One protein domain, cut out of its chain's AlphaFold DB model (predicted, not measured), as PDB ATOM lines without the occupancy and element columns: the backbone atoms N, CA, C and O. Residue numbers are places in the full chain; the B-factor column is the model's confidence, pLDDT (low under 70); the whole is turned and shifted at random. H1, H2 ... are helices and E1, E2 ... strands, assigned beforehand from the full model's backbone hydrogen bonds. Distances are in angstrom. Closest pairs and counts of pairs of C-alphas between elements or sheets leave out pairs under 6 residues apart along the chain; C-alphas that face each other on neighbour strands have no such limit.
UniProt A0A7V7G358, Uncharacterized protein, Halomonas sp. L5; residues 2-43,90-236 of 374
ATOM      1  N   ILE A   2     -30.548 -16.424  54.706       81.62
ATOM      2  CA  ILE A   2     -29.166 -16.892  54.901       81.62
ATOM      3  C   ILE A   2     -28.993 -18.121  55.817       81.62
ATOM      4  O   ILE A   2     -28.158 -18.966  55.531       81.62
ATOM      5  N   GLU A   3     -29.810 -18.304  56.857       84.56
ATOM      6  CA  GLU A   3     -29.716 -19.486  57.738       84.56
ATOM      7  C   GLU A   3     -29.988 -20.800  56.998       84.56
ATOM      8  O   GLU A   3     -29.319 -21.805  57.228       84.56
ATOM      9  N   LYS A   4     -30.943 -20.785  56.057       85.38
ATOM     10  CA  LYS A   4     -31.228 -21.945  55.202       85.38
ATOM     11  C   LYS A   4     -30.060 -22.245  54.265       85.38
ATOM     12  O   LYS A   4     -29.787 -23.410  54.005       85.38
ATOM     13  N   VAL A   5     -29.383 -21.197  53.783       87.44
ATOM     14  CA  VAL A   5     -28.184 -21.317  52.942       87.44
ATOM     15  C   VAL A   5     -27.064 -21.993  53.726       87.44
ATOM     16  O   VAL A   5     -26.545 -23.001  53.269       87.44
ATOM     17  N   ILE A   6     -26.753 -21.490  54.922       87.88
ATOM     18  CA  ILE A   6     -25.691 -22.035  55.782       87.88
ATOM     19  C   ILE A   6     -25.974 -23.497  56.120       87.88
ATOM     20  O   ILE A   6     -25.120 -24.351  55.927       87.88
ATOM     21  N   LYS A   7     -27.206 -23.810  56.539       90.31
ATOM     22  CA  LYS A   7     -27.588 -25.182  56.882       90.31
ATOM     23  C   LYS A   7     -27.418 -26.150  55.709       90.31
ATOM     24  O   LYS A   7     -26.989 -27.278  55.918       90.31
ATOM     25  N   LEU A   8     -27.765 -25.730  54.490       91.12
ATOM     26  CA  LEU A   8     -27.529 -26.540  53.293       91.12
ATOM     27  C   LEU A   8     -26.027 -26.731  53.046       91.12
ATOM     28  O   LEU A   8     -25.590 -27.845  52.785       91.12
ATOM     29  N   GLU A   9     -25.254 -25.650  53.128       92.12
ATOM     30  CA  GLU A   9     -23.809 -25.659  52.878       92.12
ATOM     31  C   GLU A   9     -23.049 -26.566  53.842       92.12
ATOM     32  O   GLU A   9     -22.160 -27.295  53.397       92.12
ATOM     33  N   ASP A  10     -23.433 -26.546  55.117       90.62
ATOM     34  CA  ASP A  10     -22.847 -27.377  56.165       90.62
ATOM     35  C   ASP A  10     -23.264 -28.845  56.010       90.62
ATOM     36  O   ASP A  10     -22.412 -29.728  56.033       90.62
ATOM     37  N   ASN A  11     -24.556 -29.121  55.786       91.69
ATOM     38  CA  ASN A  11     -25.065 -30.492  55.650       91.69
ATOM     39  C   ASN A  11     -24.491 -31.233  54.434       91.69
ATOM     40  O   ASN A  11     -24.324 -32.447  54.483       91.69
ATOM     41  N   CYS A  12     -24.243 -30.506  53.346       90.38
ATOM     42  CA  CYS A  12     -23.744 -31.053  52.086       90.38
ATOM     43  C   CYS A  12     -22.230 -30.849  51.905       90.38
ATOM     44  O   CYS A  12     -21.711 -31.047  50.809       90.38
ATOM     45  N   HIS A  13     -21.521 -30.370  52.938       91.19
ATOM     46  CA  HIS A  13     -20.072 -30.136  52.911       91.19
ATOM     47  C   HIS A  13     -19.584 -29.370  51.658       91.19
ATOM     48  O   HIS A  13     -18.491 -29.597  51.134       91.19
ATOM     49  N   LEU A  14     -20.382 -28.417  51.153       92.94
ATOM     50  CA  LEU A  14     -20.182 -27.840  49.811       92.94
ATOM     51  C   LEU A  14     -18.860 -27.073  49.689       92.94
ATOM     52  O   LEU A  14     -18.219 -27.062  48.636       92.94
ATOM     53  N   TRP A  15     -18.423 -26.442  50.780       93.38
ATOM     54  CA  TRP A  15     -17.156 -25.714  50.853       93.38
ATOM     55  C   TRP A  15     -15.918 -26.629  50.907       93.38
ATOM     56  O   TRP A  15     -14.790 -26.150  50.730       93.38
ATOM     57  N   GLU A  16     -16.097 -27.932  51.135       93.88
ATOM     58  CA  GLU A  16     -15.015 -28.920  51.186       93.88
ATOM     59  C   GLU A  16     -14.611 -29.417  49.798       93.88
ATOM     60  O   GLU A  16     -13.445 -29.769  49.592       93.88
ATOM     61  N   VAL A  17     -15.519 -29.335  48.818       94.56
ATOM     62  CA  VAL A  17     -15.225 -29.660  47.419       94.56
ATOM     63  C   VAL A  17     -14.241 -28.637  46.848       94.56
ATOM     64  O   VAL A  17     -14.564 -27.468  46.596       94.56
ATOM     65  N   LYS A  18     -12.995 -29.077  46.651       95.69
ATOM     66  CA  LYS A  18     -11.862 -28.207  46.316       95.69
ATOM     67  C   LYS A  18     -11.110 -28.683  45.083       95.69
ATOM     68  O   LYS A  18     -10.875 -29.871  44.868       95.69
ATOM     69  N   TYR A  19     -10.613 -27.712  44.328       96.56
ATOM     70  CA  TYR A  19      -9.598 -27.919  43.304       96.56
ATOM     71  C   TYR A  19      -8.328 -27.187  43.716       96.56
ATOM     72  O   TYR A  19      -8.327 -25.963  43.858       96.56
ATOM     73  N   ARG A  20      -7.244 -27.939  43.942       95.00
ATOM     74  CA  ARG A  20      -5.939 -27.392  44.362       95.00
ATOM     75  C   ARG A  20      -6.044 -26.442  45.569       95.00
ATOM     76  O   ARG A  20      -5.417 -25.389  45.605       95.00
ATOM     77  N   GLY A  21      -6.874 -26.820  46.544       93.56
ATOM     78  CA  GLY A  21      -7.101 -26.066  47.781       93.56
ATOM     79  C   GLY A  21      -8.109 -24.914  47.683       93.56
ATOM     80  O   GLY A  21      -8.379 -24.285  48.702       93.56
ATOM     81  N   ILE A  22      -8.689 -24.647  46.507       95.56
ATOM     82  CA  ILE A  22      -9.671 -23.573  46.300       95.56
ATOM     83  C   ILE A  22     -11.086 -24.170  46.232       95.56
ATOM     84  O   ILE A  22     -11.300 -25.092  45.439       95.56
ATOM     85  N   PRO A  23     -12.053 -23.663  47.022       95.56
ATOM     86  CA  PRO A  23     -13.415 -24.187  47.036       95.56
ATOM     87  C   PRO A  23     -14.165 -23.848  45.743       95.56
ATOM     88  O   PRO A  23     -14.321 -22.673  45.386       95.56
ATOM     89  N   VAL A  24     -14.686 -24.873  45.063       95.44
ATOM     90  CA  VAL A  24     -15.425 -24.692  43.797       95.44
ATOM     91  C   VAL A  24     -16.816 -24.101  44.018       95.44
ATOM     92  O   VAL A  24     -17.351 -23.432  43.132       95.44
ATOM     93  N   TRP A  25     -17.379 -24.288  45.219       94.19
ATOM     94  CA  TRP A  25     -18.705 -23.793  45.592       94.19
ATOM     95  C   TRP A  25     -18.856 -22.278  45.425       94.19
ATOM     96  O   TRP A  25     -19.931 -21.808  45.059       94.19
ATOM     97  N   SER A  26     -17.764 -21.516  45.550       91.75
ATOM     98  CA  SER A  26     -17.743 -20.062  45.324       91.75
ATOM     99  C   SER A  26     -18.311 -19.626  43.960       91.75
ATOM    100  O   SER A  26     -18.928 -18.566  43.872       91.75
ATOM    101  N   TYR A  27     -18.181 -20.460  42.921       92.38
ATOM    102  CA  TYR A  27     -18.713 -20.191  41.576       92.38
ATOM    103  C   TYR A  27     -20.131 -20.731  41.358       92.38
ATOM    104  O   TYR A  27     -20.806 -20.325  40.410       92.38
ATOM    105  N   ILE A  28     -20.581 -21.668  42.194       92.25
ATOM    106  CA  ILE A  28     -21.867 -22.359  42.037       92.25
ATOM    107  C   ILE A  28     -22.941 -21.707  42.913       92.25
ATOM    108  O   ILE A  28     -24.068 -21.529  42.453       92.25
ATOM    109  N   ARG A  29     -22.579 -21.273  44.127       90.00
ATOM    110  CA  ARG A  29     -23.466 -20.718  45.159       90.00
ATOM    111  C   ARG A  29     -24.470 -19.698  44.618       90.00
ATOM    112  O   ARG A  29     -25.676 -19.862  44.772       90.00
ATOM    113  N   GLY A  30     -23.987 -18.658  43.937       86.38
ATOM    114  CA  GLY A  30     -24.850 -17.599  43.398       86.38
ATOM    115  C   GLY A  30     -25.786 -18.068  42.278       86.38
ATOM    116  O   GLY A  30     -26.888 -17.538  42.139       86.38
ATOM    117  N   VAL A  31     -25.368 -19.068  41.494       86.44
ATOM    118  CA  VAL A  31     -26.193 -19.666  40.433       86.44
ATOM    119  C   VAL A  31     -27.280 -20.544  41.044       86.44
ATOM    120  O   VAL A  31     -28.438 -20.425  40.656       86.44
ATOM    121  N   TYR A  32     -26.927 -21.361  42.038       88.19
ATOM    122  CA  TYR A  32     -27.855 -22.247  42.737       88.19
ATOM    123  C   TYR A  32     -29.001 -21.470  43.407       88.19
ATOM    124  O   TYR A  32     -30.169 -21.795  43.220       88.19
ATOM    125  N   PHE A  33     -28.689 -20.370  44.101       86.12
ATOM    126  CA  PHE A  33     -29.699 -19.517  44.743       86.12
ATOM    127  C   PHE A  33     -30.328 -18.467  43.813       86.12
ATOM    128  O   PHE A  33     -31.020 -17.570  44.287       86.12
ATOM    129  N   SER A  34     -30.093 -18.546  42.497       77.94
ATOM    130  CA  SER A  34     -30.641 -17.605  41.504       77.94
ATOM    131  C   SER A  34     -30.344 -16.122  41.785       77.94
ATOM    132  O   SER A  34     -31.055 -15.237  41.312       77.94
ATOM    133  N   GLN A  35     -29.270 -15.823  42.522       70.19
ATOM    134  CA  GLN A  35     -28.814 -14.448  42.773       70.19
ATOM    135  C   GLN A  35     -27.869 -13.933  41.677       70.19
ATOM    136  O   GLN A  35     -27.527 -12.750  41.635       70.19
ATOM    137  N   TYR A  36     -27.453 -14.801  40.751       61.22
ATOM    138  CA  TYR A  36     -26.654 -14.402  39.602       61.22
ATOM    139  C   TYR A  36     -27.537 -13.871  38.468       61.22
ATOM    140  O   TYR A  36     -28.108 -14.635  37.690       61.22
ATOM    141  N   LEU A  37     -27.594 -12.549  38.315       56.69
ATOM    142  CA  LEU A  37     -28.121 -11.951  37.090       56.69
ATOM    143  C   LEU A  37     -27.022 -11.898  36.028       56.69
ATOM    144  O   LEU A  37     -26.033 -11.179  36.223       56.69
ATOM    145  N   PRO A  38     -27.172 -12.619  34.900       58.44
ATOM    146  CA  PRO A  38     -26.147 -12.664  33.875       58.44
ATOM    147  C   PRO A  38     -25.914 -11.264  33.307       58.44
ATOM    148  O   PRO A  38     -26.778 -10.668  32.662       58.44
ATOM    149  N   TYR A  39     -24.714 -10.735  33.543       60.84
ATOM    150  CA  TYR A  39     -24.277  -9.492  32.929       60.84
ATOM    151  C   TYR A  39     -24.040  -9.718  31.432       60.84
ATOM    152  O   TYR A  39     -23.124 -10.439  31.038       60.84
ATOM    153  N   LYS A  40     -24.871  -9.100  30.589       63.09
ATOM    154  CA  LYS A  40     -24.682  -9.067  29.133       63.09
ATOM    155  C   LYS A  40     -23.973  -7.769  28.759       63.09
ATOM    156  O   LYS A  40     -24.618  -6.743  28.554       63.09
ATOM    157  N   ALA A  41     -22.643  -7.806  28.722       62.44
ATOM    158  CA  ALA A  41     -21.844  -6.651  28.329       62.44
ATOM    159  C   ALA A  41     -22.185  -6.225  26.891       62.44
ATOM    160  O   ALA A  41     -22.174  -7.050  25.977       62.44
ATOM    161  N   LYS A  42     -22.433  -4.929  26.673       64.19
ATOM    162  CA  LYS A  42     -22.396  -4.341  25.327       64.19
ATOM    163  C   LYS A  42     -20.939  -4.051  25.000       64.19
ATOM    164  O   LYS A  42     -20.432  -2.976  25.306       64.19
ATOM    165  N   VAL A  43     -20.255  -5.055  24.469       64.31
ATOM    166  CA  VAL A  43     -18.829  -4.961  24.166       64.31
ATOM    167  C   VAL A  43     -18.625  -4.014  22.986       64.31
ATOM    168  O   VAL A  43     -19.238  -4.188  21.934       64.31
ATOM    169  N   SER A  90       1.890   6.226  44.007       92.69
ATOM    170  CA  SER A  90       2.446   6.971  42.873       92.69
ATOM    171  C   SER A  90       2.244   6.225  41.550       92.69
ATOM    172  O   SER A  90       2.602   5.049  41.455       92.69
ATOM    173  N   ASN A  91       1.771   6.927  40.515       92.69
ATOM    174  CA  ASN A  91       1.706   6.457  39.122       92.69
ATOM    175  C   ASN A  91       1.061   5.063  38.931       92.69
ATOM    176  O   ASN A  91       1.698   4.162  38.372       92.69
ATOM    177  N   PRO A  92      -0.186   4.844  39.396       96.62
ATOM    178  CA  PRO A  92      -0.873   3.581  39.161       96.62
ATOM    179  C   PRO A  92      -1.230   3.401  37.680       96.62
ATOM    180  O   PRO A  92      -1.593   4.358  36.996       96.62
ATOM    181  N   ILE A  93      -1.205   2.157  37.193       97.19
ATOM    182  CA  ILE A  93      -1.815   1.810  35.899       97.19
ATOM    183  C   ILE A  93      -3.250   1.347  36.134       97.19
ATOM    184  O   ILE A  93      -3.500   0.532  37.020       97.19
ATOM    185  N   THR A  94      -4.179   1.840  35.313       96.88
ATOM    186  CA  THR A  94      -5.605   1.515  35.418       96.88
ATOM    187  C   THR A  94      -6.107   0.852  34.145       96.88
ATOM    188  O   THR A  94      -5.954   1.371  33.041       96.88
ATOM    189  N   PHE A  95      -6.740  -0.294  34.335       96.50
ATOM    190  CA  PHE A  95      -7.420  -1.088  33.331       96.50
ATOM    191  C   PHE A  95      -8.925  -1.016  33.597       96.50
ATOM    192  O   PHE A  95      -9.377  -1.270  34.714       96.50
ATOM    193  N   ILE A  96      -9.700  -0.637  32.584       94.00
ATOM    194  CA  ILE A  96     -11.125  -0.328  32.691       94.00
ATOM    195  C   ILE A  96     -11.946  -1.314  31.853       94.00
ATOM    196  O   ILE A  96     -11.756  -1.420  30.642       94.00
ATOM    197  N   ARG A  97     -12.910  -2.009  32.461       91.38
ATOM    198  CA  ARG A  97     -13.917  -2.812  31.749       91.38
ATOM    199  C   ARG A  97     -15.104  -1.969  31.337       91.38
ATOM    200  O   ARG A  97     -15.726  -1.340  32.182       91.38
ATOM    201  N   ALA A  98     -15.476  -2.054  30.062       87.19
ATOM    202  CA  ALA A  98     -16.691  -1.438  29.542       87.19
ATOM    203  C   ALA A  98     -17.924  -1.835  30.379       87.19
ATOM    204  O   ALA A  98     -18.167  -3.021  30.620       87.19
ATOM    205  N   GLU A  99     -18.704  -0.849  30.821       80.94
ATOM    206  CA  GLU A  99     -19.923  -1.044  31.607       80.94
ATOM    207  C   GLU A  99     -20.920   0.094  31.333       80.94
ATOM    208  O   GLU A  99     -20.528   1.213  31.035       80.94
ATOM    209  N   GLY A 100     -22.230  -0.186  31.353       68.19
ATOM    210  CA  GLY A 100     -23.263   0.853  31.194       68.19
ATOM    211  C   GLY A 100     -23.281   1.607  29.853       68.19
ATOM    212  O   GLY A 100     -23.976   2.609  29.746       68.19
ATOM    213  N   GLY A 101     -22.559   1.133  28.830       67.69
ATOM    214  CA  GLY A 101     -22.430   1.801  27.527       67.69
ATOM    215  C   GLY A 101     -21.154   2.635  27.362       67.69
ATOM    216  O   GLY A 101     -20.860   3.040  26.232       67.69
ATOM    217  N   GLU A 102     -20.393   2.816  28.444       77.44
ATOM    218  CA  GLU A 102     -19.064   3.429  28.452       77.44
ATOM    219  C   GLU A 102     -18.012   2.459  27.901       77.44
ATOM    220  O   GLU A 102     -18.114   1.235  28.063       77.44
ATOM    221  N   THR A 103     -16.999   3.004  27.230       83.06
ATOM    222  CA  THR A 103     -15.885   2.229  26.677       83.06
ATOM    223  C   THR A 103     -14.896   1.815  27.770       83.06
ATOM    224  O   THR A 103     -14.801   2.430  28.829       83.06
ATOM    225  N   GLY A 104     -14.169   0.730  27.513       88.81
ATOM    226  CA  GLY A 104     -13.087   0.235  28.362       88.81
ATOM    227  C   GLY A 104     -11.829  -0.024  27.536       88.81
ATOM    228  O   GLY A 104     -11.786   0.323  26.359       88.81
ATOM    229  N   ASN A 105     -10.817  -0.627  28.155       94.00
ATOM    230  CA  ASN A 105      -9.545  -0.971  27.520       94.00
ATOM    231  C   ASN A 105      -9.040  -2.386  27.894       94.00
ATOM    232  O   ASN A 105      -7.856  -2.681  27.779       94.00
ATOM    233  N   VAL A 106      -9.913  -3.273  28.378       93.88
ATOM    234  CA  VAL A 106      -9.542  -4.645  28.798       93.88
ATOM    235  C   VAL A 106     -10.133  -5.735  27.915       93.88
ATOM    236  O   VAL A 106     -10.095  -6.903  28.300       93.88
ATOM    237  N   PHE A 107     -10.683  -5.395  26.744       92.44
ATOM    238  CA  PHE A 107     -11.383  -6.358  25.892       92.44
ATOM    239  C   PHE A 107     -10.544  -7.609  25.608       92.44
ATOM    240  O   PHE A 107     -11.018  -8.719  25.832       92.44
ATOM    241  N   PHE A 108      -9.284  -7.452  25.187       94.19
ATOM    242  CA  PHE A 108      -8.420  -8.596  24.880       94.19
ATOM    243  C   PHE A 108      -8.048  -9.420  26.116       94.19
ATOM    244  O   PHE A 108      -7.920 -10.639  26.026       94.19
ATOM    245  N   ILE A 109      -7.932  -8.786  27.286       94.88
ATOM    246  CA  ILE A 109      -7.663  -9.490  28.546       94.88
ATOM    247  C   ILE A 109      -8.877 -10.355  28.929       94.88
ATOM    248  O   ILE A 109      -8.728 -11.528  29.273       94.88
ATOM    249  N   GLU A 110     -10.089  -9.808  28.812       92.75
ATOM    250  CA  GLU A 110     -11.339 -10.548  29.044       92.75
ATOM    251  C   GLU A 110     -11.590 -11.612  27.959       92.75
ATOM    252  O   GLU A 110     -12.120 -12.682  28.260       92.75
ATOM    253  N   LEU A 111     -11.166 -11.380  26.710       93.38
ATOM    254  CA  LEU A 111     -11.221 -12.378  25.639       93.38
ATOM    255  C   LEU A 111     -10.322 -13.576  25.955       93.38
ATOM    256  O   LEU A 111     -10.762 -14.717  25.819       93.38
ATOM    257  N   LEU A 112      -9.096 -13.337  26.432       95.69
ATOM    258  CA  LEU A 112      -8.236 -14.413  26.919       95.69
ATOM    259  C   LEU A 112      -8.935 -15.182  28.040       95.69
ATOM    260  O   LEU A 112      -9.081 -16.398  27.939       95.69
ATOM    261  N   ARG A 113      -9.460 -14.493  29.059       95.38
ATOM    262  CA  ARG A 113     -10.222 -15.134  30.142       95.38
ATOM    263  C   ARG A 113     -11.373 -15.992  29.613       95.38
ATOM    264  O   ARG A 113     -11.557 -17.123  30.062       95.38
ATOM    265  N   PHE A 114     -12.134 -15.486  28.643       94.25
ATOM    266  CA  PHE A 114     -13.213 -16.232  27.999       94.25
ATOM    267  C   PHE A 114     -12.702 -17.507  27.322       94.25
ATOM    268  O   PHE A 114     -13.296 -18.568  27.516       94.25
ATOM    269  N   ILE A 115     -11.591 -17.431  26.586       96.56
ATOM    270  CA  ILE A 115     -10.960 -18.596  25.953       96.56
ATOM    271  C   ILE A 115     -10.597 -19.638  27.017       96.56
ATOM    272  O   ILE A 115     -11.030 -20.783  26.897       96.56
ATOM    273  N   PHE A 116      -9.919 -19.249  28.104       97.62
ATOM    274  CA  PHE A 116      -9.592 -20.157  29.215       97.62
ATOM    275  C   PHE A 116     -10.844 -20.848  29.787       97.62
ATOM    276  O   PHE A 116     -10.870 -22.072  29.917       97.62
ATOM    277  N   ARG A 117     -11.938 -20.114  30.028       95.62
ATOM    278  CA  ARG A 117     -13.230 -20.690  30.476       95.62
ATOM    279  C   ARG A 117     -13.832 -21.706  29.508       95.62
ATOM    280  O   ARG A 117     -14.603 -22.567  29.933       95.62
ATOM    281  N   LYS A 118     -13.508 -21.625  28.217       96.19
ATOM    282  CA  LYS A 118     -13.980 -22.574  27.202       96.19
ATOM    283  C   LYS A 118     -13.082 -23.790  27.044       96.19
ATOM    284  O   LYS A 118     -13.615 -24.851  26.747       96.19
ATOM    285  N   ILE A 119     -11.772 -23.662  27.242       97.06
ATOM    286  CA  ILE A 119     -10.826 -24.730  26.881       97.06
ATOM    287  C   ILE A 119     -10.179 -25.422  28.084       97.06
ATOM    288  O   ILE A 119      -9.828 -26.593  27.985       97.06
ATOM    289  N   SER A 120     -10.043 -24.754  29.234       96.94
ATOM    290  CA  SER A 120      -9.232 -25.262  30.350       96.94
ATOM    291  C   SER A 120      -9.691 -26.610  30.898       96.94
ATOM    292  O   SER A 120      -8.858 -27.432  31.275       96.94
ATOM    293  N   PHE A 121     -11.001 -26.868  30.909       95.81
ATOM    294  CA  PHE A 121     -11.548 -28.131  31.407       95.81
ATOM    295  C   PHE A 121     -11.139 -29.341  30.551       95.81
ATOM    296  O   PHE A 121     -11.134 -30.456  31.059       95.81
ATOM    297  N   LEU A 122     -10.778 -29.143  29.275       95.94
ATOM    298  CA  LEU A 122     -10.315 -30.221  28.395       95.94
ATOM    299  C   LEU A 122      -8.934 -30.730  28.826       95.94
ATOM    300  O   LEU A 122      -8.692 -31.932  28.820       95.94
ATOM    301  N   PHE A 123      -8.058 -29.831  29.283       95.12
ATOM    302  CA  PHE A 123      -6.715 -30.184  29.759       95.12
ATOM    303  C   PHE A 123      -6.708 -30.836  31.149       95.12
ATOM    304  O   PHE A 123      -5.722 -31.452  31.537       95.12
ATOM    305  N   CYS A 124      -7.796 -30.704  31.910       95.38
ATOM    306  CA  CYS A 124      -7.958 -31.292  33.243       95.38
ATOM    307  C   CYS A 124      -9.264 -32.092  33.346       95.38
ATOM    308  O   CYS A 124      -9.971 -32.047  34.352       95.38
ATOM    309  N   TYR A 125      -9.601 -32.821  32.281       96.19
ATOM    310  CA  TYR A 125     -10.913 -33.444  32.126       96.19
ATOM    311  C   TYR A 125     -11.251 -34.476  33.212       96.19
ATOM    312  O   TYR A 125     -12.406 -34.566  33.632       96.19
ATOM    313  N   SER A 126     -10.259 -35.227  33.699       96.50
ATOM    314  CA  SER A 126     -10.423 -36.159  34.822       96.50
ATOM    315  C   SER A 126     -10.835 -35.435  36.108       96.50
ATOM    316  O   SER A 126     -11.846 -35.784  36.712       96.50
ATOM    317  N   GLU A 127     -10.115 -34.371  36.469       96.19
ATOM    318  CA  GLU A 127     -10.428 -33.526  37.626       96.19
ATOM    319  C   GLU A 127     -11.792 -32.846  37.480       96.19
ATOM    320  O   GLU A 127     -12.578 -32.823  38.423       96.19
ATOM    321  N   TYR A 128     -12.119 -32.350  36.283       97.12
ATOM    322  CA  TYR A 128     -13.444 -31.805  35.988       97.12
ATOM    323  C   TYR A 128     -14.554 -32.832  36.249       97.12
ATOM    324  O   TYR A 128     -15.553 -32.501  36.884       97.12
ATOM    325  N   LYS A 129     -14.394 -34.078  35.780       96.44
ATOM    326  CA  LYS A 129     -15.374 -35.150  36.011       96.44
ATOM    327  C   LYS A 129     -15.529 -35.470  37.495       96.44
ATOM    328  O   LYS A 129     -16.664 -35.583  37.951       96.44
ATOM    329  N   ARG A 130     -14.415 -35.576  38.225       96.31
ATOM    330  CA  ARG A 130     -14.403 -35.821  39.673       96.31
ATOM    331  C   ARG A 130     -15.185 -34.735  40.417       96.31
ATOM    332  O   ARG A 130     -16.183 -35.037  41.059       96.31
ATOM    333  N   LEU A 131     -14.805 -33.471  40.224       95.69
ATOM    334  CA  LEU A 131     -15.460 -32.319  40.852       95.69
ATOM    335  C   LEU A 131     -16.946 -32.223  40.490       95.69
ATOM    336  O   LEU A 131     -17.777 -31.919  41.337       95.69
ATOM    337  N   ARG A 132     -17.301 -32.487  39.225       94.75
ATOM    338  CA  ARG A 132     -18.702 -32.491  38.790       94.75
ATOM    339  C   ARG A 132     -19.506 -33.557  39.528       94.75
ATOM    340  O   ARG A 132     -20.633 -33.271  39.910       94.75
ATOM    341  N   SER A 133     -18.944 -34.754  39.686       92.62
ATOM    342  CA  SER A 133     -19.596 -35.856  40.395       92.62
ATOM    343  C   SER A 133     -19.819 -35.516  41.866       92.62
ATOM    344  O   SER A 133     -20.935 -35.684  42.338       92.62
ATOM    345  N   GLU A 134     -18.793 -34.989  42.543       92.69
ATOM    346  CA  GLU A 134     -18.857 -34.574  43.954       92.69
ATOM    347  C   GLU A 134     -19.901 -33.474  44.182       92.69
ATOM    348  O   GLU A 134     -20.676 -33.540  45.119       92.69
ATOM    349  N   VAL A 135     -19.988 -32.469  43.306       89.12
ATOM    350  CA  VAL A 135     -21.017 -31.423  43.453       89.12
ATOM    351  C   VAL A 135     -22.414 -31.946  43.108       89.12
ATOM    352  O   VAL A 135     -23.401 -31.557  43.734       89.12
ATOM    353  N   TRP A 136     -22.529 -32.789  42.080       86.50
ATOM    354  CA  TRP A 136     -23.823 -33.313  41.645       86.50
ATOM    355  C   TRP A 136     -24.454 -34.220  42.703       86.50
ATOM    356  O   TRP A 136     -25.664 -34.116  42.915       86.50
ATOM    357  N   SER A 137     -23.657 -35.065  43.372       82.44
ATOM    358  CA  SER A 137     -24.143 -35.926  44.459       82.44
ATOM    359  C   SER A 137     -24.781 -35.126  45.591       82.44
ATOM    360  O   SER A 137     -25.744 -35.599  46.182       82.44
ATOM    361  N   GLU A 138     -24.309 -33.903  45.827       81.56
ATOM    362  CA  GLU A 138     -24.812 -33.047  46.900       81.56
ATOM    363  C   GLU A 138     -26.063 -32.238  46.523       81.56
ATOM    364  O   GLU A 138     -26.891 -31.945  47.383       81.56
ATOM    365  N   LEU A 139     -26.221 -31.828  45.254       78.75
ATOM    366  CA  LEU A 139     -27.145 -30.729  44.916       78.75
ATOM    367  C   LEU A 139     -28.201 -31.013  43.852       78.75
ATOM    368  O   LEU A 139     -29.058 -30.154  43.638       78.75
ATOM    369  N   SER A 140     -28.161 -32.162  43.164       79.31
ATOM    370  CA  SER A 140     -29.076 -32.456  42.037       79.31
ATOM    371  C   SER A 140     -29.180 -31.300  41.014       79.31
ATOM    372  O   SER A 140     -30.209 -31.092  40.374       79.31
ATOM    373  N   PHE A 141     -28.106 -30.517  40.880       82.81
ATOM    374  CA  PHE A 141     -27.983 -29.310  40.062       82.81
ATOM    375  C   PHE A 141     -26.797 -29.490  39.118       82.81
ATOM    376  O   PHE A 141     -25.744 -29.912  39.584       82.81
ATOM    377  N   ASP A 142     -26.917 -29.145  37.826       88.12
ATOM    378  CA  ASP A 142     -25.816 -29.341  36.864       88.12
ATOM    379  C   ASP A 142     -24.734 -28.269  37.039       88.12
ATOM    380  O   ASP A 142     -24.903 -27.136  36.572       88.12
ATOM    381  N   PRO A 143     -23.570 -28.597  37.632       90.81
ATOM    382  CA  PRO A 143     -22.559 -27.599  37.924       90.81
ATOM    383  C   PRO A 143     -21.620 -27.386  36.735       90.81
ATOM    384  O   PRO A 143     -20.625 -26.677  36.863       90.81
ATOM    385  N   SER A 144     -21.908 -27.981  35.569       92.88
ATOM    386  CA  SER A 144     -21.003 -28.017  34.417       92.88
ATOM    387  C   SER A 144     -20.509 -26.633  33.995       92.88
ATOM    388  O   SER A 144     -19.306 -26.436  33.829       92.88
ATOM    389  N   ILE A 145     -21.407 -25.655  33.820       92.88
ATOM    390  CA  ILE A 145     -21.021 -24.303  33.382       92.88
ATOM    391  C   ILE A 145     -20.232 -23.561  34.478       92.88
ATOM    392  O   ILE A 145     -19.126 -23.102  34.176       92.88
ATOM    393  N   PRO A 146     -20.726 -23.452  35.733       93.88
ATOM    394  CA  PRO A 146     -19.958 -22.862  36.829       93.88
ATOM    395  C   PRO A 146     -18.572 -23.485  37.014       93.88
ATOM    396  O   PRO A 146     -17.590 -22.761  37.155       93.88
ATOM    397  N   LEU A 147     -18.471 -24.813  36.932       95.56
ATOM    398  CA  LEU A 147     -17.223 -25.541  37.134       95.56
ATOM    399  C   LEU A 147     -16.222 -25.307  35.993       95.56
ATOM    400  O   LEU A 147     -15.033 -25.111  36.243       95.56
ATOM    401  N   ARG A 148     -16.683 -25.254  34.736       96.25
ATOM    402  CA  ARG A 148     -15.826 -24.859  33.600       96.25
ATOM    403  C   ARG A 148     -15.325 -23.425  33.750       96.25
ATOM    404  O   ARG A 148     -14.149 -23.164  33.502       96.25
ATOM    405  N   ASN A 149     -16.193 -22.512  34.193       95.69
ATOM    406  CA  ASN A 149     -15.806 -21.129  34.459       95.69
ATOM    407  C   ASN A 149     -14.768 -21.039  35.582       95.69
ATOM    408  O   ASN A 149     -13.792 -20.314  35.421       95.69
ATOM    409  N   PHE A 150     -14.955 -21.794  36.668       96.69
ATOM    410  CA  PHE A 150     -14.005 -21.904  37.775       96.69
ATOM    411  C   PHE A 150     -12.632 -22.391  37.290       96.69
ATOM    412  O   PHE A 150     -11.623 -21.734  37.539       96.69
ATOM    413  N   LEU A 151     -12.585 -23.505  36.547       97.88
ATOM    414  CA  LEU A 151     -11.328 -24.074  36.051       97.88
ATOM    415  C   LEU A 151     -10.625 -23.113  35.089       97.88
ATOM    416  O   LEU A 151      -9.425 -22.888  35.208       97.88
ATOM    417  N   GLY A 152     -11.365 -22.501  34.163       97.81
ATOM    418  CA  GLY A 152     -10.808 -21.481  33.278       97.81
ATOM    419  C   GLY A 152     -10.247 -20.284  34.033       97.81
ATOM    420  O   GLY A 152      -9.131 -19.856  33.760       97.81
ATOM    421  N   ASP A 153     -10.986 -19.780  35.018       97.75
ATOM    422  CA  ASP A 153     -10.548 -18.667  35.855       97.75
ATOM    423  C   ASP A 153      -9.308 -19.013  36.694       97.75
ATOM    424  O   ASP A 153      -8.445 -18.155  36.862       97.75
ATOM    425  N   TYR A 154      -9.172 -20.260  37.154       97.69
ATOM    426  CA  TYR A 154      -7.965 -20.746  37.826       97.69
ATOM    427  C   TYR A 154      -6.729 -20.640  36.928       97.69
ATOM    428  O   TYR A 154      -5.724 -20.040  37.307       97.69
ATOM    429  N   TYR A 155      -6.785 -21.184  35.712       97.88
ATOM    430  CA  TYR A 155      -5.637 -21.132  34.801       97.88
ATOM    431  C   TYR A 155      -5.392 -19.725  34.246       97.88
ATOM    432  O   TYR A 155      -4.239 -19.323  34.084       97.88
ATOM    433  N   PHE A 156      -6.454 -18.950  34.023       98.12
ATOM    434  CA  PHE A 156      -6.337 -17.539  33.681       98.12
ATOM    435  C   PHE A 156      -5.639 -16.750  34.798       98.12
ATOM    436  O   PHE A 156      -4.755 -15.949  34.498       98.12
ATOM    437  N   LEU A 157      -5.951 -17.020  36.075       97.94
ATOM    438  CA  LEU A 157      -5.241 -16.421  37.209       97.94
ATOM    439  C   LEU A 157      -3.736 -16.712  37.126       97.94
ATOM    440  O   LEU A 157      -2.924 -15.793  37.215       97.94
ATOM    441  N   LYS A 158      -3.354 -17.972  36.887       97.06
ATOM    442  CA  LYS A 158      -1.937 -18.353  36.737       97.06
ATOM    443  C   LYS A 158      -1.243 -17.595  35.608       97.06
ATOM    444  O   LYS A 158      -0.094 -17.187  35.775       97.06
ATOM    445  N   LEU A 159      -1.939 -17.363  34.494       97.44
ATOM    446  CA  LEU A 159      -1.422 -16.553  33.395       97.44
ATOM    447  C   LEU A 159      -1.221 -15.090  33.817       97.44
ATOM    448  O   LEU A 159      -0.146 -14.536  33.606       97.44
ATOM    449  N   ILE A 160      -2.220 -14.441  34.420       97.56
ATOM    450  CA  ILE A 160      -2.101 -13.014  34.769       97.56
ATOM    451  C   ILE A 160      -1.092 -12.764  35.900       97.56
ATOM    452  O   ILE A 160      -0.423 -11.730  35.890       97.56
ATOM    453  N   VAL A 161      -0.894 -13.727  36.810       97.56
ATOM    454  CA  VAL A 161       0.163 -13.688  37.840       97.56
ATOM    455  C   VAL A 161       1.549 -13.543  37.212       97.56
ATOM    456  O   VAL A 161       2.392 -12.821  37.743       97.56
ATOM    457  N   PHE A 162       1.799 -14.158  36.052       97.31
ATOM    458  CA  PHE A 162       3.076 -14.006  35.352       97.31
ATOM    459  C   PHE A 162       3.359 -12.547  34.950       97.31
ATOM    460  O   PHE A 162       4.492 -12.080  35.122       97.31
ATOM    461  N   PHE A 163       2.345 -11.840  34.439       97.69
ATOM    462  CA  PHE A 163       2.453 -10.454  33.968       97.69
ATOM    463  C   PHE A 163       2.431  -9.429  35.106       97.69
ATOM    464  O   PHE A 163       3.060  -8.377  35.010       97.69
ATOM    465  N   LEU A 164       1.726  -9.734  36.195       97.44
ATOM    466  CA  LEU A 164       1.533  -8.834  37.335       97.44
ATOM    467  C   LEU A 164       2.452  -9.150  38.523       97.44
ATOM    468  O   LEU A 164       2.295  -8.566  39.592       97.44
ATOM    469  N   LYS A 165       3.430 -10.047  38.347       95.56
ATOM    470  CA  LYS A 165       4.360 -10.453  39.408       95.56
ATOM    471  C   LYS A 165       5.016  -9.239  40.080       95.56
ATOM    472  O   LYS A 165       5.585  -8.381  39.406       95.56
ATOM    473  N   GLY A 166       4.966  -9.209  41.413       94.69
ATOM    474  CA  GLY A 166       5.564  -8.149  42.234       94.69
ATOM    475  C   GLY A 166       4.771  -6.839  42.265       94.69
ATOM    476  O   GLY A 166       5.313  -5.820  42.689       94.69
ATOM    477  N   LYS A 167       3.517  -6.839  41.797       97.06
ATOM    478  CA  LYS A 167       2.632  -5.669  41.809       97.06
ATOM    479  C   LYS A 167       1.476  -5.891  42.773       97.06
ATOM    480  O   LYS A 167       0.940  -6.989  42.828       97.06
ATOM    481  N   LYS A 168       1.059  -4.828  43.457       97.19
ATOM    482  CA  LYS A 168      -0.188  -4.789  44.227       97.19
ATOM    483  C   LYS A 168      -1.357  -4.588  43.265       97.19
ATOM    484  O   LYS A 168      -1.340  -3.638  42.474       97.19
ATOM    485  N   VAL A 169      -2.368  -5.449  43.336       98.00
ATOM    486  CA  VAL A 169      -3.535  -5.384  42.445       98.00
ATOM    487  C   VAL A 169      -4.779  -4.941  43.208       98.00
ATOM    488  O   VAL A 169      -5.211  -5.616  44.132       98.00
ATOM    489  N   TYR A 170      -5.398  -3.842  42.790       97.88
ATOM    490  CA  TYR A 170      -6.714  -3.419  43.266       97.88
ATOM    491  C   TYR A 170      -7.765  -3.735  42.202       97.88
ATOM    492  O   TYR A 170      -7.549  -3.445  41.026       97.88
ATOM    493  N   TYR A 171      -8.896  -4.334  42.566       96.50
ATOM    494  CA  TYR A 171      -9.882  -4.751  41.563       96.50
ATOM    495  C   TYR A 171     -11.322  -4.673  42.056       96.50
ATOM    496  O   TYR A 171     -11.587  -4.721  43.248       96.50
ATOM    497  N   THR A 172     -12.273  -4.619  41.129       90.50
ATOM    498  CA  THR A 172     -13.706  -4.799  41.426       90.50
ATOM    499  C   THR A 172     -14.346  -5.618  40.320       90.50
ATOM    500  O   THR A 172     -14.660  -5.090  39.248       90.50
ATOM    501  N   ASN A 173     -14.566  -6.906  40.587       78.88
ATOM    502  CA  ASN A 173     -15.313  -7.821  39.723       78.88
ATOM    503  C   ASN A 173     -14.937  -7.773  38.227       78.88
ATOM    504  O   ASN A 173     -15.747  -8.140  37.379       78.88
ATOM    505  N   CYS A 174     -13.727  -7.326  37.887       85.12
ATOM    506  CA  CYS A 174     -13.253  -7.012  36.544       85.12
ATOM    507  C   CYS A 174     -11.874  -7.637  36.368       85.12
ATOM    508  O   CYS A 174     -11.013  -7.407  37.217       85.12
ATOM    509  N   VAL A 175     -11.676  -8.389  35.274       91.56
ATOM    510  CA  VAL A 175     -10.449  -9.125  34.926       91.56
ATOM    511  C   VAL A 175     -10.024 -10.151  35.980       91.56
ATOM    512  O   VAL A 175     -10.062 -11.346  35.702       91.56
ATOM    513  N   VAL A 176      -9.662  -9.708  37.184       95.75
ATOM    514  CA  VAL A 176      -9.272 -10.542  38.319       95.75
ATOM    515  C   VAL A 176     -10.398 -11.532  38.645       95.75
ATOM    516  O   VAL A 176     -11.536 -11.120  38.902       95.75
ATOM    517  N   PRO A 177     -10.127 -12.844  38.578       94.81
ATOM    518  CA  PRO A 177     -11.141 -13.856  38.802       94.81
ATOM    519  C   PRO A 177     -11.418 -14.091  40.290       94.81
ATOM    520  O   PRO A 177     -10.554 -13.882  41.133       94.81
ATOM    521  N   GLN A 178     -12.610 -14.595  40.614       93.00
ATOM    522  CA  GLN A 178     -13.057 -14.812  41.998       93.00
ATOM    523  C   GLN A 178     -12.172 -15.825  42.752       93.00
ATOM    524  O   GLN A 178     -12.024 -15.708  43.965       93.00
ATOM    525  N   VAL A 179     -11.520 -16.764  42.051       95.06
ATOM    526  CA  VAL A 179     -10.529 -17.689  42.647       95.06
ATOM    527  C   VAL A 179      -9.370 -16.969  43.351       95.06
ATOM    528  O   VAL A 179      -8.823 -17.499  44.316       95.06
ATOM    529  N   GLU A 180      -9.034 -15.742  42.936       96.25
ATOM    530  CA  GLU A 180      -7.987 -14.927  43.566       96.25
ATOM    531  C   GLU A 180      -8.306 -14.613  45.034       96.25
ATOM    532  O   GLU A 180      -7.393 -14.480  45.842       96.25
ATOM    533  N   ARG A 181      -9.586 -14.598  45.426       94.38
ATOM    534  CA  ARG A 181     -10.000 -14.394  46.823       94.38
ATOM    535  C   ARG A 181      -9.444 -15.460  47.766       94.38
ATOM    536  O   ARG A 181      -9.158 -15.170  48.922       94.38
ATOM    537  N   PHE A 182      -9.250 -16.682  47.273       94.94
ATOM    538  CA  PHE A 182      -8.757 -17.822  48.054       94.94
ATOM    539  C   PHE A 182      -7.280 -18.138  47.798       94.94
ATOM    540  O   PHE A 182      -6.658 -18.875  48.565       94.94
ATOM    541  N   GLU A 183      -6.707 -17.613  46.716       94.56
ATOM    542  CA  GLU A 183      -5.304 -17.835  46.362       94.56
ATOM    543  C   GLU A 183      -4.409 -16.669  46.805       94.56
ATOM    544  O   GLU A 183      -3.347 -16.909  47.377       94.56
ATOM    545  N   ASN A 184      -4.887 -15.435  46.618       95.56
ATOM    546  CA  ASN A 184      -4.185 -14.168  46.816       95.56
ATOM    547  C   ASN A 184      -2.808 -14.104  46.123       95.56
ATOM    548  O   ASN A 184      -1.840 -13.572  46.671       95.56
ATOM    549  N   SER A 185      -2.698 -14.679  44.923       95.81
ATOM    550  CA  SER A 185      -1.429 -14.780  44.187       95.81
ATOM    551  C   SER A 185      -0.991 -13.471  43.545       95.81
ATOM    552  O   SER A 185       0.169 -13.335  43.152       95.81
ATOM    553  N   LEU A 186      -1.904 -12.507  43.423       96.25
ATOM    554  CA  LEU A 186      -1.631 -11.174  42.896       96.25
ATOM    555  C   LEU A 186      -1.359 -10.146  44.001       96.25
ATOM    556  O   LEU A 186      -1.285  -8.959  43.690       96.25
ATOM    557  N   ASP A 187      -1.269 -10.571  45.271       96.06
ATOM    558  CA  ASP A 187      -1.313  -9.664  46.425       96.06
ATOM    559  C   ASP A 187      -2.471  -8.660  46.264       96.06
ATOM    560  O   ASP A 187      -2.302  -7.439  46.224       96.06
ATOM    561  N   SER A 188      -3.677  -9.182  46.067       96.50
ATOM    562  CA  SER A 188      -4.808  -8.380  45.628       96.50
ATOM    563  C   SER A 188      -5.593  -7.745  46.777       96.50
ATOM    564  O   SER A 188      -5.539  -8.142  47.948       96.50
ATOM    565  N   CYS A 189      -6.333  -6.699  46.429       96.88
ATOM    566  CA  CYS A 189      -7.303  -6.054  47.286       96.88
ATOM    567  C   CYS A 189      -8.564  -5.728  46.481       96.88
ATOM    568  O   CYS A 189      -8.512  -5.054  45.451       96.88
ATOM    569  N   GLU A 190      -9.701  -6.229  46.937       96.12
ATOM    570  CA  GLU A 190     -10.990  -5.948  46.329       96.12
ATOM    571  C   GLU A 190     -11.481  -4.566  46.757       96.12
ATOM    572  O   GLU A 190     -11.525  -4.253  47.942       96.12
ATOM    573  N   LEU A 191     -11.879  -3.731  45.805       95.38
ATOM    574  CA  LEU A 191     -12.570  -2.484  46.080       95.38
ATOM    575  C   LEU A 191     -14.073  -2.743  46.101       95.38
ATOM    576  O   LEU A 191     -14.632  -3.334  45.169       95.38
ATOM    577  N   GLN A 192     -14.744  -2.246  47.136       90.56
ATOM    578  CA  GLN A 192     -16.198  -2.219  47.162       90.56
ATOM    579  C   GLN A 192     -16.740  -1.492  45.914       90.56
ATOM    580  O   GLN A 192     -16.233  -0.444  45.510       90.56
ATOM    581  N   HIS A 193     -17.783  -2.054  45.295       82.12
ATOM    582  CA  HIS A 193     -18.425  -1.524  44.076       82.12
ATOM    583  C   HIS A 193     -19.962  -1.606  44.105       82.12
ATOM    584  O   HIS A 193     -20.643  -1.333  43.107       82.12
ATOM    585  N   GLY A 194     -20.514  -2.002  45.252       80.12
ATOM    586  CA  GLY A 194     -21.936  -2.214  45.491       80.12
ATOM    587  C   GLY A 194     -22.248  -2.269  46.985       80.12
ATOM    588  O   GLY A 194     -21.374  -2.043  47.826       80.12
ATOM    589  N   VAL A 195     -23.508  -2.545  47.314       79.81
ATOM    590  CA  VAL A 195     -23.966  -2.684  48.702       79.81
ATOM    591  C   VAL A 195     -23.523  -4.035  49.248       79.81
ATOM    592  O   VAL A 195     -23.854  -5.066  48.672       79.81
ATOM    593  N   ILE A 196     -22.833  -4.034  50.388       85.25
ATOM    594  CA  ILE A 196     -22.594  -5.243  51.179       85.25
ATOM    595  C   ILE A 196     -23.699  -5.322  52.236       85.25
ATOM    596  O   ILE A 196     -23.929  -4.356  52.961       85.25
ATOM    597  N   HIS A 197     -24.396  -6.454  52.309       82.38
ATOM    598  CA  HIS A 197     -25.482  -6.702  53.262       82.38
ATOM    599  C   HIS A 197     -25.435  -8.146  53.780       82.38
ATOM    600  O   HIS A 197     -24.677  -8.973  53.275       82.38
ATOM    601  N   SER A 198     -26.280  -8.458  54.768       81.38
ATOM    602  CA  SER A 198     -26.288  -9.733  55.506       81.38
ATOM    603  C   SER A 198     -26.556 -10.993  54.683       81.38
ATOM    604  O   SER A 198     -26.356 -12.100  55.171       81.38
ATOM    605  N   GLU A 199     -27.039 -10.829  53.456       81.69
ATOM    606  CA  GLU A 199     -27.385 -11.928  52.553       81.69
ATOM    607  C   GLU A 199     -26.501 -11.939  51.298       81.69
ATOM    608  O   GLU A 199     -26.764 -12.685  50.360       81.69
ATOM    609  N   HIS A 200     -25.447 -11.114  51.259       84.50
ATOM    610  CA  HIS A 200     -24.551 -11.043  50.113       84.50
ATOM    611  C   HIS A 200     -23.703 -12.322  50.039       84.50
ATOM    612  O   HIS A 200     -22.767 -12.500  50.827       84.50
ATOM    613  N   LEU A 201     -24.016 -13.203  49.082       87.75
ATOM    614  CA  LEU A 201     -23.420 -14.544  48.968       87.75
ATOM    615  C   LEU A 201     -21.917 -14.541  48.663       87.75
ATOM    616  O   LEU A 201     -21.249 -15.543  48.888       87.75
ATOM    617  N   ASP A 202     -21.345 -13.435  48.191       86.44
ATOM    618  CA  ASP A 202     -19.888 -13.356  48.069       86.44
ATOM    619  C   ASP A 202     -19.169 -13.128  49.407       86.44
ATOM    620  O   ASP A 202     -18.001 -13.482  49.502       86.44
ATOM    621  N   TYR A 203     -19.804 -12.566  50.440       89.19
ATOM    622  CA  TYR A 203     -19.112 -12.207  51.693       89.19
ATOM    623  C   TYR A 203     -19.631 -12.960  52.919       89.19
ATOM    624  O   TYR A 203     -18.878 -13.185  53.862       89.19
ATOM    625  N   SER A 204     -20.902 -13.355  52.915       87.12
ATOM    626  CA  SER A 204     -21.556 -13.939  54.088       87.12
ATOM    627  C   SER A 204     -21.188 -15.412  54.227       87.12
ATOM    628  O   SER A 204     -21.477 -16.187  53.314       87.12
ATOM    629  N   TYR A 205     -20.601 -15.814  55.358       83.62
ATOM    630  CA  TYR A 205     -20.294 -17.224  55.654       83.62
ATOM    631  C   TYR A 205     -19.459 -17.921  54.565       83.62
ATOM    632  O   TYR A 205     -19.708 -19.067  54.203       83.62
ATOM    633  N   VAL A 206     -18.487 -17.204  53.997       88.31
ATOM    634  CA  VAL A 206     -17.514 -17.784  53.065       88.31
ATOM    635  C   VAL A 206     -16.280 -18.284  53.827       88.31
ATOM    636  O   VAL A 206     -15.841 -17.622  54.778       88.31
ATOM    637  N   PRO A 207     -15.679 -19.418  53.421       88.38
ATOM    638  CA  PRO A 207     -14.448 -19.913  54.024       88.38
ATOM    639  C   PRO A 207     -13.321 -18.899  53.835       88.38
ATOM    640  O   PRO A 207     -13.442 -17.970  53.037       88.38
ATOM    641  N   TYR A 208     -12.228 -19.090  54.576       90.31
ATOM    642  CA  TYR A 208     -11.123 -18.138  54.687       90.31
ATOM    643  C   TYR A 208     -10.743 -17.452  53.362       90.31
ATOM    644  O   TYR A 208     -10.214 -18.081  52.440       90.31
ATOM    645  N   VAL A 209     -11.011 -16.146  53.295       91.81
ATOM    646  CA  VAL A 209     -10.649 -15.266  52.180       91.81
ATOM    647  C   VAL A 209      -9.259 -14.695  52.443       91.81
ATOM    648  O   VAL A 209      -9.035 -13.994  53.425       91.81
ATOM    649  N   LYS A 210      -8.307 -15.011  51.563       94.44
ATOM    650  CA  LYS A 210      -6.894 -14.642  51.717       94.44
ATOM    651  C   LYS A 210      -6.594 -13.208  51.315       94.44
ATOM    652  O   LYS A 210      -5.631 -12.632  51.818       94.44
ATOM    653  N   ASN A 211      -7.340 -12.667  50.358       92.12
ATOM    654  CA  ASN A 211      -7.142 -11.291  49.935       92.12
ATOM    655  C   ASN A 211      -7.851 -10.310  50.880       92.12
ATOM    656  O   ASN A 211      -8.569 -10.696  51.803       92.12
ATOM    657  N   SER A 212      -7.592  -9.022  50.677       94.81
ATOM    658  CA  SER A 212      -8.212  -7.959  51.478       94.81
ATOM    659  C   SER A 212      -9.350  -7.286  50.720       94.81
ATOM    660  O   SER A 212      -9.368  -7.318  49.493       94.81
ATOM    661  N   VAL A 213     -10.273  -6.648  51.435       95.75
ATOM    662  CA  VAL A 213     -11.322  -5.798  50.864       95.75
ATOM    663  C   VAL A 213     -11.213  -4.380  51.422       95.75
ATOM    664  O   VAL A 213     -11.021  -4.188  52.621       95.75
ATOM    665  N   ILE A 214     -11.327  -3.379  50.555       96.56
ATOM    666  CA  ILE A 214     -11.432  -1.970  50.920       96.56
ATOM    667  C   ILE A 214     -12.892  -1.536  50.803       96.56
ATOM    668  O   ILE A 214     -13.480  -1.580  49.717       96.56
ATOM    669  N   VAL A 215     -13.455  -1.079  51.918       94.00
ATOM    670  CA  VAL A 215     -14.852  -0.647  52.033       94.00
ATOM    671  C   VAL A 215     -14.967   0.861  52.233       94.00
ATOM    672  O   VAL A 215     -14.064   1.494  52.779       94.00
ATOM    673  N   TYR A 216     -16.097   1.424  51.798       88.25
ATOM    674  CA  TYR A 216     -16.333   2.873  51.739       88.25
ATOM    675  C   TYR A 216     -16.420   3.555  53.103       88.25
ATOM    676  O   TYR A 216     -16.278   4.774  53.184       88.25
ATOM    677  N   SER A 217     -16.752   2.812  54.159       85.50
ATOM    678  CA  SER A 217     -17.015   3.379  55.480       85.50
ATOM    679  C   SER A 217     -16.985   2.320  56.580       85.50
ATOM    680  O   SER A 217     -17.140   1.122  56.323       85.50
ATOM    681  N   GLU A 218     -16.881   2.792  57.823       87.06
ATOM    682  CA  GLU A 218     -17.022   1.982  59.040       87.06
ATOM    683  C   GLU A 218     -18.332   1.193  59.070       87.06
ATOM    684  O   GLU A 218     -18.395   0.086  59.597       87.06
ATOM    685  N   HIS A 219     -19.400   1.725  58.470       84.50
ATOM    686  CA  HIS A 219     -20.669   1.012  58.380       84.50
ATOM    687  C   HIS A 219     -20.502  -0.356  57.699       84.50
ATOM    688  O   HIS A 219     -20.954  -1.367  58.232       84.50
ATOM    689  N   TYR A 220     -19.824  -0.403  56.550       89.19
ATOM    690  CA  TYR A 220     -19.627  -1.648  55.808       89.19
ATOM    691  C   TYR A 220     -18.628  -2.588  56.476       89.19
ATOM    692  O   TYR A 220     -18.813  -3.801  56.393       89.19
ATOM    693  N   LEU A 221     -17.623  -2.052  57.175       91.88
ATOM    694  CA  LEU A 221     -16.739  -2.862  58.013       91.88
ATOM    695  C   LEU A 221     -17.551  -3.611  59.079       91.88
ATOM    696  O   LEU A 221     -17.502  -4.836  59.144       91.88
ATOM    697  N   ASN A 222     -18.410  -2.893  59.810       89.62
ATOM    698  CA  ASN A 222     -19.309  -3.485  60.803       89.62
ATOM    699  C   ASN A 222     -20.264  -4.532  60.195       89.62
ATOM    700  O   ASN A 222     -20.620  -5.513  60.850       89.62
ATOM    701  N   VAL A 223     -20.727  -4.337  58.953       89.56
ATOM    702  CA  VAL A 223     -21.548  -5.342  58.252       89.56
ATOM    703  C   VAL A 223     -20.731  -6.603  57.963       89.56
ATOM    704  O   VAL A 223     -21.223  -7.698  58.236       89.56
ATOM    705  N   LEU A 224     -19.501  -6.466  57.453       92.06
ATOM    706  CA  LEU A 224     -18.602  -7.594  57.179       92.06
ATOM    707  C   LEU A 224     -18.286  -8.402  58.448       92.06
ATOM    708  O   LEU A 224     -18.329  -9.632  58.420       92.06
ATOM    709  N   GLU A 225     -18.045  -7.730  59.571       91.00
ATOM    710  CA  GLU A 225     -17.812  -8.384  60.863       91.00
ATOM    711  C   GLU A 225     -19.042  -9.177  61.328       91.00
ATOM    712  O   GLU A 225     -18.933 -10.345  61.704       91.00
ATOM    713  N   LYS A 226     -20.242  -8.590  61.222       89.25
ATOM    714  CA  LYS A 226     -21.502  -9.251  61.612       89.25
ATOM    715  C   LYS A 226     -21.814 -10.500  60.794       89.25
ATOM    716  O   LYS A 226     -22.375 -11.449  61.334       89.25
ATOM    717  N   ILE A 227     -21.463 -10.513  59.509       89.06
ATOM    718  CA  ILE A 227     -21.654 -11.685  58.634       89.06
ATOM    719  C   ILE A 227     -20.492 -12.683  58.708       89.06
ATOM    720  O   ILE A 227     -20.443 -13.617  57.902       89.06
ATOM    721  N   LYS A 228     -19.568 -12.480  59.660       87.50
ATOM    722  CA  LYS A 228     -18.380 -13.308  59.881       87.50
ATOM    723  C   LYS A 228     -17.517 -13.433  58.625       87.50
ATOM    724  O   LYS A 228     -17.039 -14.519  58.296       87.50
ATOM    725  N   PHE A 229     -17.338 -12.328  57.898       92.00
ATOM    726  CA  PHE A 229     -16.404 -12.293  56.780       92.00
ATOM    727  C   PHE A 229     -15.002 -12.655  57.278       92.00
ATOM    728  O   PHE A 229     -14.489 -12.065  58.224       92.00
ATOM    729  N   SER A 230     -14.396 -13.654  56.645       90.00
ATOM    730  CA  SER A 230     -13.162 -14.282  57.123       90.00
ATOM    731  C   SER A 230     -11.878 -13.613  56.620       90.00
ATOM    732  O   SER A 230     -10.790 -13.995  57.046       90.00
ATOM    733  N   GLY A 231     -11.988 -12.647  55.703       90.75
ATOM    734  CA  GLY A 231     -10.853 -11.914  55.146       90.75
ATOM    735  C   GLY A 231     -10.573 -10.592  55.858       90.75
ATOM    736  O   GLY A 231     -11.354 -10.109  56.678       90.75
ATOM    737  N   LYS A 232      -9.454  -9.954  55.499       94.56
ATOM    738  CA  LYS A 232      -9.091  -8.634  56.031       94.56
ATOM    739  C   LYS A 232      -9.916  -7.537  55.357       94.56
ATOM    740  O   LYS A 232      -9.879  -7.417  54.135       94.56
ATOM    741  N   ALA A 233     -10.569  -6.686  56.140       95.19
ATOM    742  CA  ALA A 233     -11.250  -5.492  55.651       95.19
ATOM    743  C   ALA A 233     -10.525  -4.214  56.106       95.19
ATOM    744  O   ALA A 233      -9.982  -4.158  57.208       95.19
ATOM    745  N   VAL A 234     -10.476  -3.202  55.239       95.25
ATOM    746  CA  VAL A 234      -9.878  -1.888  55.515       95.25
ATOM    747  C   VAL A 234     -10.846  -0.800  55.071       95.25
ATOM    748  O   VAL A 234     -11.444  -0.896  54.001       95.25
ATOM    749  N   VAL A 235     -10.991   0.249  55.871       94.69
ATOM    750  CA  VAL A 235     -11.832   1.395  55.526       94.69
ATOM    751  C   VAL A 235     -10.991   2.436  54.797       94.69
ATOM    752  O   VAL A 235      -9.973   2.898  55.311       94.69
ATOM    753  N   VAL A 236     -11.435   2.829  53.605       94.00
ATOM    754  CA  VAL A 236     -11.013   4.075  52.962       94.00
ATOM    755  C   VAL A 236     -12.280   4.877  52.744       94.00
ATOM    756  O   VAL A 236     -13.181   4.448  52.031       94.00
TER     757      VAL A 236
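This is residues 2 to 43 and 90 to 236 of the 374 residues of an uncharacterized protein of Halomonas sp. L5 (UniProt A0A7V7G358). The domain has two lobes: in one, H2, H3 and H4 pack crosswise on the long helix H5; the other is a small twisted sheet of four strands with H7 covering its E5 edge. The short H6 sits between the lobes, and H1 lies away from the other helices. The printed part has 189 residues, with seven named helices and five named strands in the order H1 H2 E1 H3 H4 H5 E2 H6 E3 E4 H7 E5. The sheet runs E2 E3 E4 E5, all parallel, and the class is mixed, helices and strands. The whole is compact, with a radius of gyration of the C-alphas of 16.7 A and spans of 50 by 40 by 33 A.

H1, residues 2 to 11, touches no helix. H2, residues 25 to 32, touches residues 146 to 150 of the hub H5, residues 144 to 164, at a steep tilt of 42 degrees, opposite ways; their closest C-alphas, of Ile 28 and Pro 146, are 5.6 A apart. E1, residues 93 to 97, pairs with no named strand. H3, residues 107 to 123, touches H5 at a steep tilt of 58 degrees, opposite ways, closest at the C-alphas of Arg 117 and Gly 152, 3.8 A. H4, residues 125 to 139, touches H5 at a steep tilt of 51 degrees, opposite ways, closest at the C-alphas of Arg 132 and Ser 144, 6.7 A. E2, residues 168 to 171, an edge strand, is parallel to E3, residues 188 to 191, with N 189 and O 169 at 2.8 A. H6, residues 180 to 183, only grazes the sheet with residues 180 to 181. E3 is parallel to E4, residues 212 to 215, with N 214 and O 190 at 2.8 A. E4 is parallel to E5, residues 232 to 235, the other edge strand, with N 213 and O 232 at 2.8 A. E2, H6, E3 form a strand-helix-strand unit, two parallel neighbour strands with a helix between, and so do E4, H7, E5, where H7 is residues 218 to 226; both crossovers are right-handed. H7 lies over E5 at a height over the sheet of 9.0 A, along the strands, at 3 degrees on the local plane. Every O i to N i+4 pair is within hydrogen-bond range in H1 and H7, against 2 of 4 in H2, 10 of 13 in H3, 10 of 11 in H4 and 15 of 17 in H5; H6 is too short for such a pair.

H1 begins at C-alpha 2 (-29.166, -16.892, 54.901). H3 is 24.6 A long, H4 20.8 A and H5 29.7 A, ending at C-alpha 164 (1.533, -8.834, 37.335). E5 ends at C-alpha 235 (-11.832, 1.395, 55.526).

The C-alphas of Ser 90 and Ser 137, the two farthest apart, are 50.5 A apart. Residues 44 to 89 are not printed, and C-alphas 43 and 90 are 30.7 A apart across the cut. The links H1 to H2 and E3 to E4 are long. The pLDDT is under 70 at residues 36 to 43 and 100 to 101.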